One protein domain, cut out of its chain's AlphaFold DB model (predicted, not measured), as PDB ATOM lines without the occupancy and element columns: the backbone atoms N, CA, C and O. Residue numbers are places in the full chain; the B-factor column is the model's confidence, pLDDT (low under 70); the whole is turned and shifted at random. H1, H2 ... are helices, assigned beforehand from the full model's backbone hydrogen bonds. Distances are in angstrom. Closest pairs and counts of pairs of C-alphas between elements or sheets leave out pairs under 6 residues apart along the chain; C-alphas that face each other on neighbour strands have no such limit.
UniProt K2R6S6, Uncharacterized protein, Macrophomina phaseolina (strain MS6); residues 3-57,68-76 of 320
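What this domain is: This is residues 3 to 57 and 68 to 76 of the 320 residues of an uncharacterized protein of Macrophomina phaseolina (strain MS6) (UniProt K2R6S6). Two helices, H1 and H2, make a loose frame, joined by a long loop, residues 31 to 42, that passes through the middle. A long unnamed stretch, residues 3 to 14, leads into H1, and a small piece, residues 68 to 76, lies away from both helices. The printed part has 64 residues, all helix by class with no named strand, though under half, 29, are in H1 then H2. It is only just loose, close to compact, with a radius of gyration of the C-alphas of 13.2 A and spans of 32 by 29 by 26 A.

Where its parts are: From Gly 3 at (86.634, -69.379, 191.057), read on to C-alpha 15 at (106.115, -62.233, 189.399), where H1, residues 15 to 30, begins its 22.6 A. H2, residues 43 to 55, runs 18.1 A to C-alpha 55 at (100.334, -70.086, 212.584).

How they stand to each other: H1 and H2 are apart. In both, every O i to N i+4 pair is within hydrogen-bond range. Residues 48 to 57, of which 48 to 55 belong to H2, stand free.

The domain as a whole: The C-alphas of Thr 8 and Asn 56, 35.5 A apart, are the farthest apart. H1 to H2 is a long link of 12 residues. Residues 58 to 67 are not printed; C-alphas 57 and 68 are 24.4 A apart across this cut. Look for pLDDT under 70 at residues 3 to 5, 7, 16, 31 to 36 and 68 to 76.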
ATOM      1  N   GLY A   3      86.696 -70.787 191.438       66.62
ATOM      2  CA  GLY A   3      86.634 -69.379 191.057       66.62
ATOM      3  C   GLY A   3      85.225 -68.943 190.644       66.62
ATOM      4  O   GLY A   3      84.332 -69.786 190.493       66.62
ATOM      5  N   PRO A   4      85.006 -67.628 190.448       66.00
ATOM      6  CA  PRO A   4      83.745 -67.106 189.936       66.00
ATOM      7  C   PRO A   4      83.415 -67.725 188.574       66.00
ATOM      8  O   PRO A   4      84.300 -67.855 187.717       66.00
ATOM      9  N   LYS A   5      82.137 -68.045 188.346       62.88
ATOM     10  CA  LYS A   5      81.618 -68.323 186.999       62.88
ATOM     11  C   LYS A   5      82.073 -67.183 186.073       62.88
ATOM     12  O   LYS A   5      81.947 -66.030 186.460       62.88
ATOM     13  N   GLU A   6      82.627 -67.522 184.906       71.31
ATOM     14  CA  GLU A   6      83.190 -66.603 183.885       71.31
ATOM     15  C   GLU A   6      84.666 -66.186 184.032       71.31
ATOM     16  O   GLU A   6      85.179 -65.468 183.175       71.31
ATOM     17  N   THR A   7      85.411 -66.669 185.033       68.94
ATOM     18  CA  THR A   7      86.877 -66.486 184.999       68.94
ATOM     19  C   THR A   7      87.504 -67.383 183.929       68.94
ATOM     20  O   THR A   7      87.576 -68.593 184.095       68.94
ATOM     21  N   THR A   8      87.935 -66.794 182.811       73.38
ATOM     22  CA  THR A   8      88.595 -67.502 181.697       73.38
ATOM     23  C   THR A   8      90.121 -67.488 181.791       73.38
ATOM     24  O   THR A   8      90.770 -68.339 181.193       73.38
ATOM     25  N   SER A   9      90.703 -66.557 182.554       72.06
ATOM     26  CA  SER A   9      92.147 -66.462 182.790       72.06
ATOM     27  C   SER A   9      92.443 -65.800 184.142       72.06
ATOM     28  O   SER A   9      91.772 -64.837 184.530       72.06
ATOM     29  N   ILE A  10      93.433 -66.321 184.872       71.62
ATOM     30  CA  ILE A  10      93.929 -65.771 186.146       71.62
ATOM     31  C   ILE A  10      95.385 -65.352 185.938       71.62
ATOM     32  O   ILE A  10      96.292 -65.979 186.466       71.62
ATOM     33  N   GLU A  11      95.643 -64.323 185.139       78.38
ATOM     34  CA  GLU A  11      97.020 -63.859 184.948       78.38
ATOM     35  C   GLU A  11      97.538 -63.132 186.203       78.38
ATOM     36  O   GLU A  11      96.915 -62.162 186.659       78.38
ATOM     37  N   PRO A  12      98.668 -63.573 186.794       78.62
ATOM     38  CA  PRO A  12      99.277 -62.861 187.902       78.62
ATOM     39  C   PRO A  12      99.777 -61.499 187.412       78.62
ATOM     40  O   PRO A  12     100.558 -61.404 186.471       78.62
ATOM     41  N   ARG A  13      99.355 -60.424 188.086       78.19
ATOM     42  CA  ARG A  13      99.799 -59.054 187.770       78.19
ATOM     43  C   ARG A  13     101.292 -58.817 188.025       78.19
ATOM     44  O   ARG A  13     101.834 -57.835 187.529       78.19
ATOM     45  N   SER A  14     101.940 -59.664 188.826       81.69
ATOM     46  CA  SER A  14     103.359 -59.545 189.174       81.69
ATOM     47  C   SER A  14     104.009 -60.918 189.375       81.69
ATOM     48  O   SER A  14     103.323 -61.877 189.738       81.69
ATOM     49  N   ASP A  15     105.334 -60.997 189.202       73.50
ATOM     50  CA  ASP A  15     106.115 -62.233 189.399       73.50
ATOM     51  C   ASP A  15     105.996 -62.762 190.841       73.50
ATOM     52  O   ASP A  15     105.835 -63.960 191.071       73.50
ATOM     53  N   ALA A  16     105.964 -61.856 191.827       68.31
ATOM     54  CA  ALA A  16     105.764 -62.205 193.233       68.31
ATOM     55  C   ALA A  16     104.397 -62.870 193.468       68.31
ATOM     56  O   ALA A  16     104.311 -63.896 194.141       68.31
ATOM     57  N   THR A  17     103.336 -62.335 192.855       72.19
ATOM     58  CA  THR A  17     101.994 -62.934 192.923       72.19
ATOM     59  C   THR A  17     101.964 -64.310 192.254       72.19
ATOM     60  O   THR A  17     101.312 -65.217 192.765       72.19
ATOM     61  N   GLY A  18     102.704 -64.495 191.154       80.56
ATOM     62  CA  GLY A  18     102.845 -65.788 190.479       80.56
ATOM     63  C   GLY A  18     103.459 -66.865 191.379       80.56
ATOM     64  O   GLY A  18     102.901 -67.953 191.497       80.56
ATOM     65  N   ARG A  19     104.546 -66.547 192.095       73.25
ATOM     66  CA  ARG A  19     105.200 -67.494 193.024       73.25
ATOM     67  C   ARG A  19     104.303 -67.908 194.190       73.25
ATOM     68  O   ARG A  19     104.326 -69.070 194.597       73.25
ATOM     69  N   ILE A  20     103.499 -66.979 194.711       76.12
ATOM     70  CA  ILE A  20     102.527 -67.267 195.778       76.12
ATOM     71  C   ILE A  20     101.434 -68.208 195.262       76.12
ATOM     72  O   ILE A  20     101.113 -69.189 195.929       76.12
ATOM     73  N   LEU A  21     100.893 -67.954 194.065       78.69
ATOM     74  CA  LEU A  21      99.883 -68.823 193.455       78.69
ATOM     75  C   LEU A  21     100.426 -70.228 193.170       78.69
ATOM     76  O   LEU A  21      99.720 -71.204 193.418       78.69
ATOM     77  N   GLU A  22     101.678 -70.347 192.724       79.38
ATOM     78  CA  GLU A  22     102.322 -71.647 192.504       79.38
ATOM     79  C   GLU A  22     102.555 -72.399 193.824       79.38
ATOM     80  O   GLU A  22     102.282 -73.594 193.923       79.38
ATOM     81  N   SER A  23     102.961 -71.692 194.883       75.06
ATOM     82  CA  SER A  23     103.123 -72.281 196.220       75.06
ATOM     83  C   SER A  23     101.784 -72.755 196.796       75.06
ATOM     84  O   SER A  23     101.687 -73.868 197.309       75.06
ATOM     85  N   LEU A  24     100.722 -71.952 196.651       73.50
ATOM     86  CA  LEU A  24      99.359 -72.320 197.051       73.50
ATOM     87  C   LEU A  24      98.820 -73.500 196.242       73.50
ATOM     88  O   LEU A  24      98.104 -74.342 196.784       73.50
ATOM     89  N   ARG A  25      99.170 -73.590 194.957       74.81
ATOM     90  CA  ARG A  25      98.828 -74.733 194.111       74.81
ATOM     91  C   ARG A  25      99.551 -75.995 194.564       74.81
ATOM     92  O   ARG A  25      98.894 -77.016 194.732       74.81
ATOM     93  N   SER A  26     100.863 -75.930 194.781       75.50
ATOM     94  CA  SER A  26     101.655 -77.050 195.301       75.50
ATOM     95  C   SER A  26     101.092 -77.536 196.638       75.50
ATOM     96  O   SER A  26     100.830 -78.726 196.816       75.50
ATOM     97  N   LEU A  27     100.744 -76.599 197.527       74.50
ATOM     98  CA  LEU A  27     100.072 -76.896 198.786       74.50
ATOM     99  C   LEU A  27      98.699 -77.548 198.567       74.50
ATOM    100  O   LEU A  27      98.396 -78.537 199.222       74.50
ATOM    101  N   SER A  28      97.885 -77.049 197.634       72.00
ATOM    102  CA  SER A  28      96.580 -77.625 197.263       72.00
ATOM    103  C   SER A  28      96.673 -78.992 196.573       72.00
ATOM    104  O   SER A  28      95.666 -79.691 196.505       72.00
ATOM    105  N   LEU A  29      97.820 -79.352 195.992       71.00
ATOM    106  CA  LEU A  29      98.056 -80.681 195.427       71.00
ATOM    107  C   LEU A  29      98.548 -81.650 196.507       71.00
ATOM    108  O   LEU A  29      98.131 -82.804 196.531       71.00
ATOM    109  N   ALA A  30      99.402 -81.172 197.415       73.56
ATOM    110  CA  ALA A  30      99.929 -81.950 198.533       73.56
ATOM    111  C   ALA A  30      98.884 -82.186 199.634       73.56
ATOM    112  O   ALA A  30      98.872 -83.221 200.297       73.56
ATOM    113  N   THR A  31      97.986 -81.225 199.827       63.62
ATOM    114  CA  THR A  31      96.903 -81.273 200.805       63.62
ATOM    115  C   THR A  31      95.586 -81.240 200.042       63.62
ATOM    116  O   THR A  31      95.437 -80.434 199.136       63.62
ATOM    117  N   ASN A  32      94.608 -82.088 200.380       64.44
ATOM    118  CA  ASN A  32      93.242 -82.018 199.824       64.44
ATOM    119  C   ASN A  32      92.501 -80.762 200.354       64.44
ATOM    120  O   ASN A  32      91.430 -80.834 200.955       64.44
ATOM    121  N   LEU A  33      93.120 -79.596 200.198       62.91
ATOM    122  CA  LEU A  33      92.729 -78.307 200.730       62.91
ATOM    123  C   LEU A  33      92.197 -77.468 199.572       62.91
ATOM    124  O   LEU A  33      92.900 -77.185 198.606       62.91
ATOM    125  N   THR A  34      90.938 -77.052 199.666       61.97
ATOM    126  CA  THR A  34      90.346 -76.122 198.701       61.97
ATOM    127  C   THR A  34      90.221 -74.751 199.348       61.97
ATOM    128  O   THR A  34      89.394 -74.565 200.238       61.97
ATOM    129  N   LEU A  35      91.032 -73.795 198.894       65.81
ATOM    130  CA  LEU A  35      90.964 -72.399 199.325       65.81
ATOM    131  C   LEU A  35      90.057 -71.591 198.387       65.81
ATOM    132  O   LEU A  35      90.142 -71.720 197.163       65.81
ATOM    133  N   TYR A  36      89.205 -70.753 198.976       67.69
ATOM    134  CA  TYR A  36      88.340 -69.805 198.277       67.69
ATOM    135  C   TYR A  36      88.777 -68.399 198.669       67.69
ATOM    136  O   TYR A  36      88.734 -68.049 199.847       67.69
ATOM    137  N   LEU A  37      89.205 -67.605 197.691       71.19
ATOM    138  CA  LEU A  37      89.735 -66.264 197.918       71.19
ATOM    139  C   LEU A  37      88.849 -65.223 197.211       71.19
ATOM    140  O   LEU A  37      88.517 -65.407 196.033       71.19
ATOM    141  N   PRO A  38      88.436 -64.141 197.893       70.94
ATOM    142  CA  PRO A  38      87.675 -63.073 197.261       70.94
ATOM    143  C   PRO A  38      88.595 -62.208 196.377       70.94
ATOM    144  O   PRO A  38      89.742 -61.952 196.716       70.94
ATOM    145  N   LYS A  39      88.106 -61.741 195.219       72.81
ATOM    146  CA  LYS A  39      88.897 -60.940 194.252       72.81
ATOM    147  C   LYS A  39      88.974 -59.439 194.610       72.81
ATOM    148  O   LYS A  39      89.384 -58.625 193.790       72.81
ATOM    149  N   ASN A  40      88.489 -59.045 195.780       80.50
ATOM    150  CA  ASN A  40      88.428 -57.648 196.208       80.50
ATOM    151  C   ASN A  40      89.719 -57.230 196.934       80.50
ATOM    152  O   ASN A  40      90.554 -58.066 197.264       80.50
ATOM    153  N   GLU A  41      89.885 -55.931 197.194       77.19
ATOM    154  CA  GLU A  41      91.037 -55.397 197.947       77.19
ATOM    155  C   GLU A  41      91.154 -55.998 199.360       77.19
ATOM    156  O   GLU A  41      92.256 -56.113 199.891       77.19
ATOM    157  N   ALA A  42      90.046 -56.505 199.914       72.44
ATOM    158  CA  ALA A  42      90.012 -57.229 201.186       72.44
ATOM    159  C   ALA A  42      90.770 -58.573 201.167       72.44
ATOM    160  O   ALA A  42      90.942 -59.193 202.215       72.44
ATOM    161  N   LEU A  43      91.240 -59.034 200.001       77.00
ATOM    162  CA  LEU A  43      92.087 -60.220 199.881       77.00
ATOM    163  C   LEU A  43      93.329 -60.123 200.774       77.00
ATOM    164  O   LEU A  43      93.692 -61.111 201.401       77.00
ATOM    165  N   VAL A  44      93.979 -58.955 200.815       74.94
ATOM    166  CA  VAL A  44      95.238 -58.781 201.555       74.94
ATOM    167  C   VAL A  44      95.001 -58.963 203.054       74.94
ATOM    168  O   VAL A  44      95.695 -59.753 203.686       74.94
ATOM    169  N   GLU A  45      93.957 -58.329 203.590       79.00
ATOM    170  CA  GLU A  45      93.565 -58.462 204.998       79.00
ATOM    171  C   GLU A  45      93.165 -59.905 205.340       79.00
ATOM    172  O   GLU A  45      93.611 -60.454 206.344       79.00
ATOM    173  N   CYS A  46      92.400 -60.567 204.463       76.94
ATOM    174  CA  CYS A  46      91.993 -61.959 204.665       76.94
ATOM    175  C   CYS A  46      93.179 -62.937 204.640       76.94
ATOM    176  O   CYS A  46      93.144 -63.950 205.337       76.94
ATOM    177  N   ILE A  47      94.207 -62.679 203.823       79.94
ATOM    178  CA  ILE A  47      95.411 -63.520 203.770       79.94
ATOM    179  C   ILE A  47      96.218 -63.371 205.059       79.94
ATOM    180  O   ILE A  47      96.627 -64.389 205.614       79.94
ATOM    181  N   ASP A  48      96.402 -62.151 205.568       77.81
ATOM    182  CA  ASP A  48      97.100 -61.932 206.840       77.81
ATOM    183  C   ASP A  48      96.367 -62.610 208.003       77.81
ATOM    184  O   ASP A  48      96.980 -63.293 208.829       77.81
ATOM    185  N   GLU A  49      95.040 -62.507 208.034       81.31
ATOM    186  CA  GLU A  49      94.208 -63.137 209.058       81.31
ATOM    187  C   GLU A  49      94.229 -64.674 208.955       81.31
ATOM    188  O   GLU A  49      94.294 -65.372 209.973       81.31
ATOM    189  N   LEU A  50      94.249 -65.217 207.731       79.94
ATOM    190  CA  LEU A  50      94.398 -66.648 207.464       79.94
ATOM    191  C   LEU A  50      95.770 -67.159 207.910       79.94
ATOM    192  O   LEU A  50      95.834 -68.179 208.592       79.94
ATOM    193  N   CYS A  51      96.851 -66.461 207.553       79.31
ATOM    194  CA  CYS A  51      98.217 -66.810 207.939       79.31
ATOM    195  C   CYS A  51      98.385 -66.775 209.460       79.31
ATOM    196  O   CYS A  51      98.904 -67.728 210.033       79.31
ATOM    197  N   THR A  52      97.860 -65.737 210.115       80.88
ATOM    198  CA  THR A  52      97.864 -65.606 211.580       80.88
ATOM    199  C   THR A  52      97.034 -66.711 212.241       80.88
ATOM    200  O   THR A  52      97.428 -67.306 213.243       80.88
ATOM    201  N   SER A  53      95.877 -67.051 211.669       81.75
ATOM    202  CA  SER A  53      95.040 -68.143 212.177       81.75
ATOM    203  C   SER A  53      95.683 -69.515 211.962       81.75
ATOM    204  O   SER A  53      95.524 -70.400 212.805       81.75
ATOM    205  N   ALA A  54      96.414 -69.698 210.861       78.56
ATOM    206  CA  ALA A  54      97.157 -70.914 210.551       78.56
ATOM    207  C   ALA A  54      98.359 -71.096 211.484       78.56
ATOM    208  O   ALA A  54      98.498 -72.169 212.068       78.56
ATOM    209  N   SER A  55      99.173 -70.052 211.685       73.38
ATOM    210  CA  SER A  55     100.334 -70.086 212.584       73.38
ATOM    211  C   SER A  55      99.931 -70.375 214.027       73.38
ATOM    212  O   SER A  55     100.639 -71.071 214.744       73.38
ATOM    213  N   ASN A  56      98.755 -69.896 214.433       81.88
ATOM    214  CA  ASN A  56      98.233 -70.093 215.782       81.88
ATOM    215  C   ASN A  56      97.446 -71.409 215.940       81.88
ATOM    216  O   ASN A  56      96.839 -71.629 216.987       81.88
ATOM    217  N   GLY A  57      97.365 -72.255 214.902       77.62
ATOM    218  CA  GLY A  57      96.571 -73.494 214.927       77.62
ATOM    219  C   GLY A  57      95.062 -73.271 215.125       77.62
ATOM    220  O   GLY A  57      94.328 -74.185 215.496       77.62
ATOM    221  N   ILE A  68      78.880 -75.976 198.826       57.12
ATOM    222  CA  ILE A  68      79.475 -75.331 197.636       57.12
ATOM    223  C   ILE A  68      78.424 -74.476 196.899       57.12
ATOM    224  O   ILE A  68      78.746 -73.455 196.297       57.12
ATOM    225  N   SER A  69      77.147 -74.850 197.014       53.47
ATOM    226  CA  SER A  69      75.994 -74.111 196.496       53.47
ATOM    227  C   SER A  69      75.740 -72.760 197.172       53.47
ATOM    228  O   SER A  69      75.108 -71.912 196.558       53.47
ATOM    229  N   ALA A  70      76.211 -72.529 198.400       56.09
ATOM    230  CA  ALA A  70      76.065 -71.250 199.102       56.09
ATOM    231  C   ALA A  70      77.233 -70.282 198.830       56.09
ATOM    232  O   ALA A  70      77.128 -69.087 199.118       56.09
ATOM    233  N   LEU A  71      78.336 -70.774 198.257       53.59
ATOM    234  CA  LEU A  71      79.467 -69.939 197.865       53.59
ATOM    235  C   LEU A  71      79.079 -69.056 196.670       53.59
ATOM    236  O   LEU A  71      78.351 -69.477 195.769       53.59
ATOM    237  N   TYR A  72      79.552 -67.807 196.686       58.88
ATOM    238  CA  TYR A  72      79.199 -66.767 195.710       58.88
ATOM    239  C   TYR A  72      77.696 -66.433 195.652       58.88
ATOM    240  O   TYR A  72      77.130 -66.311 194.570       58.88
ATOM    241  N   HIS A  73      77.038 -66.270 196.807       58.19
ATOM    242  CA  HIS A  73      75.625 -65.854 196.888       58.19
ATOM    243  C   HIS A  73      74.653 -66.767 196.111       58.19
ATOM    244  O   HIS A  73      73.633 -66.305 195.606       58.19
ATOM    245  N   GLY A  74      74.964 -68.062 195.981       63.28
ATOM    246  CA  GLY A  74      74.131 -68.998 195.220       63.28
ATOM    247  C   GLY A  74      74.465 -69.108 193.729       63.28
ATOM    248  O   GLY A  74      73.849 -69.913 193.035       63.28
ATOM    249  N   ALA A  75      75.442 -68.349 193.218       60.09
ATOM    250  CA  ALA A  75      75.836 -68.406 191.807       60.09
ATOM    251  C   ALA A  75      76.619 -69.686 191.441       60.09
ATOM    252  O   ALA A  75      76.690 -70.057 190.262       60.09
ATOM    253  N   GLY A  76      77.165 -70.373 192.452       56.69
ATOM    254  CA  GLY A  76      78.020 -71.544 192.297       56.69
ATOM    255  C   GLY A  76      79.425 -71.163 191.828       56.69
ATOM    256  O   GLY A  76      79.606 -70.344 190.928       56.69
TER     257      GLY A  76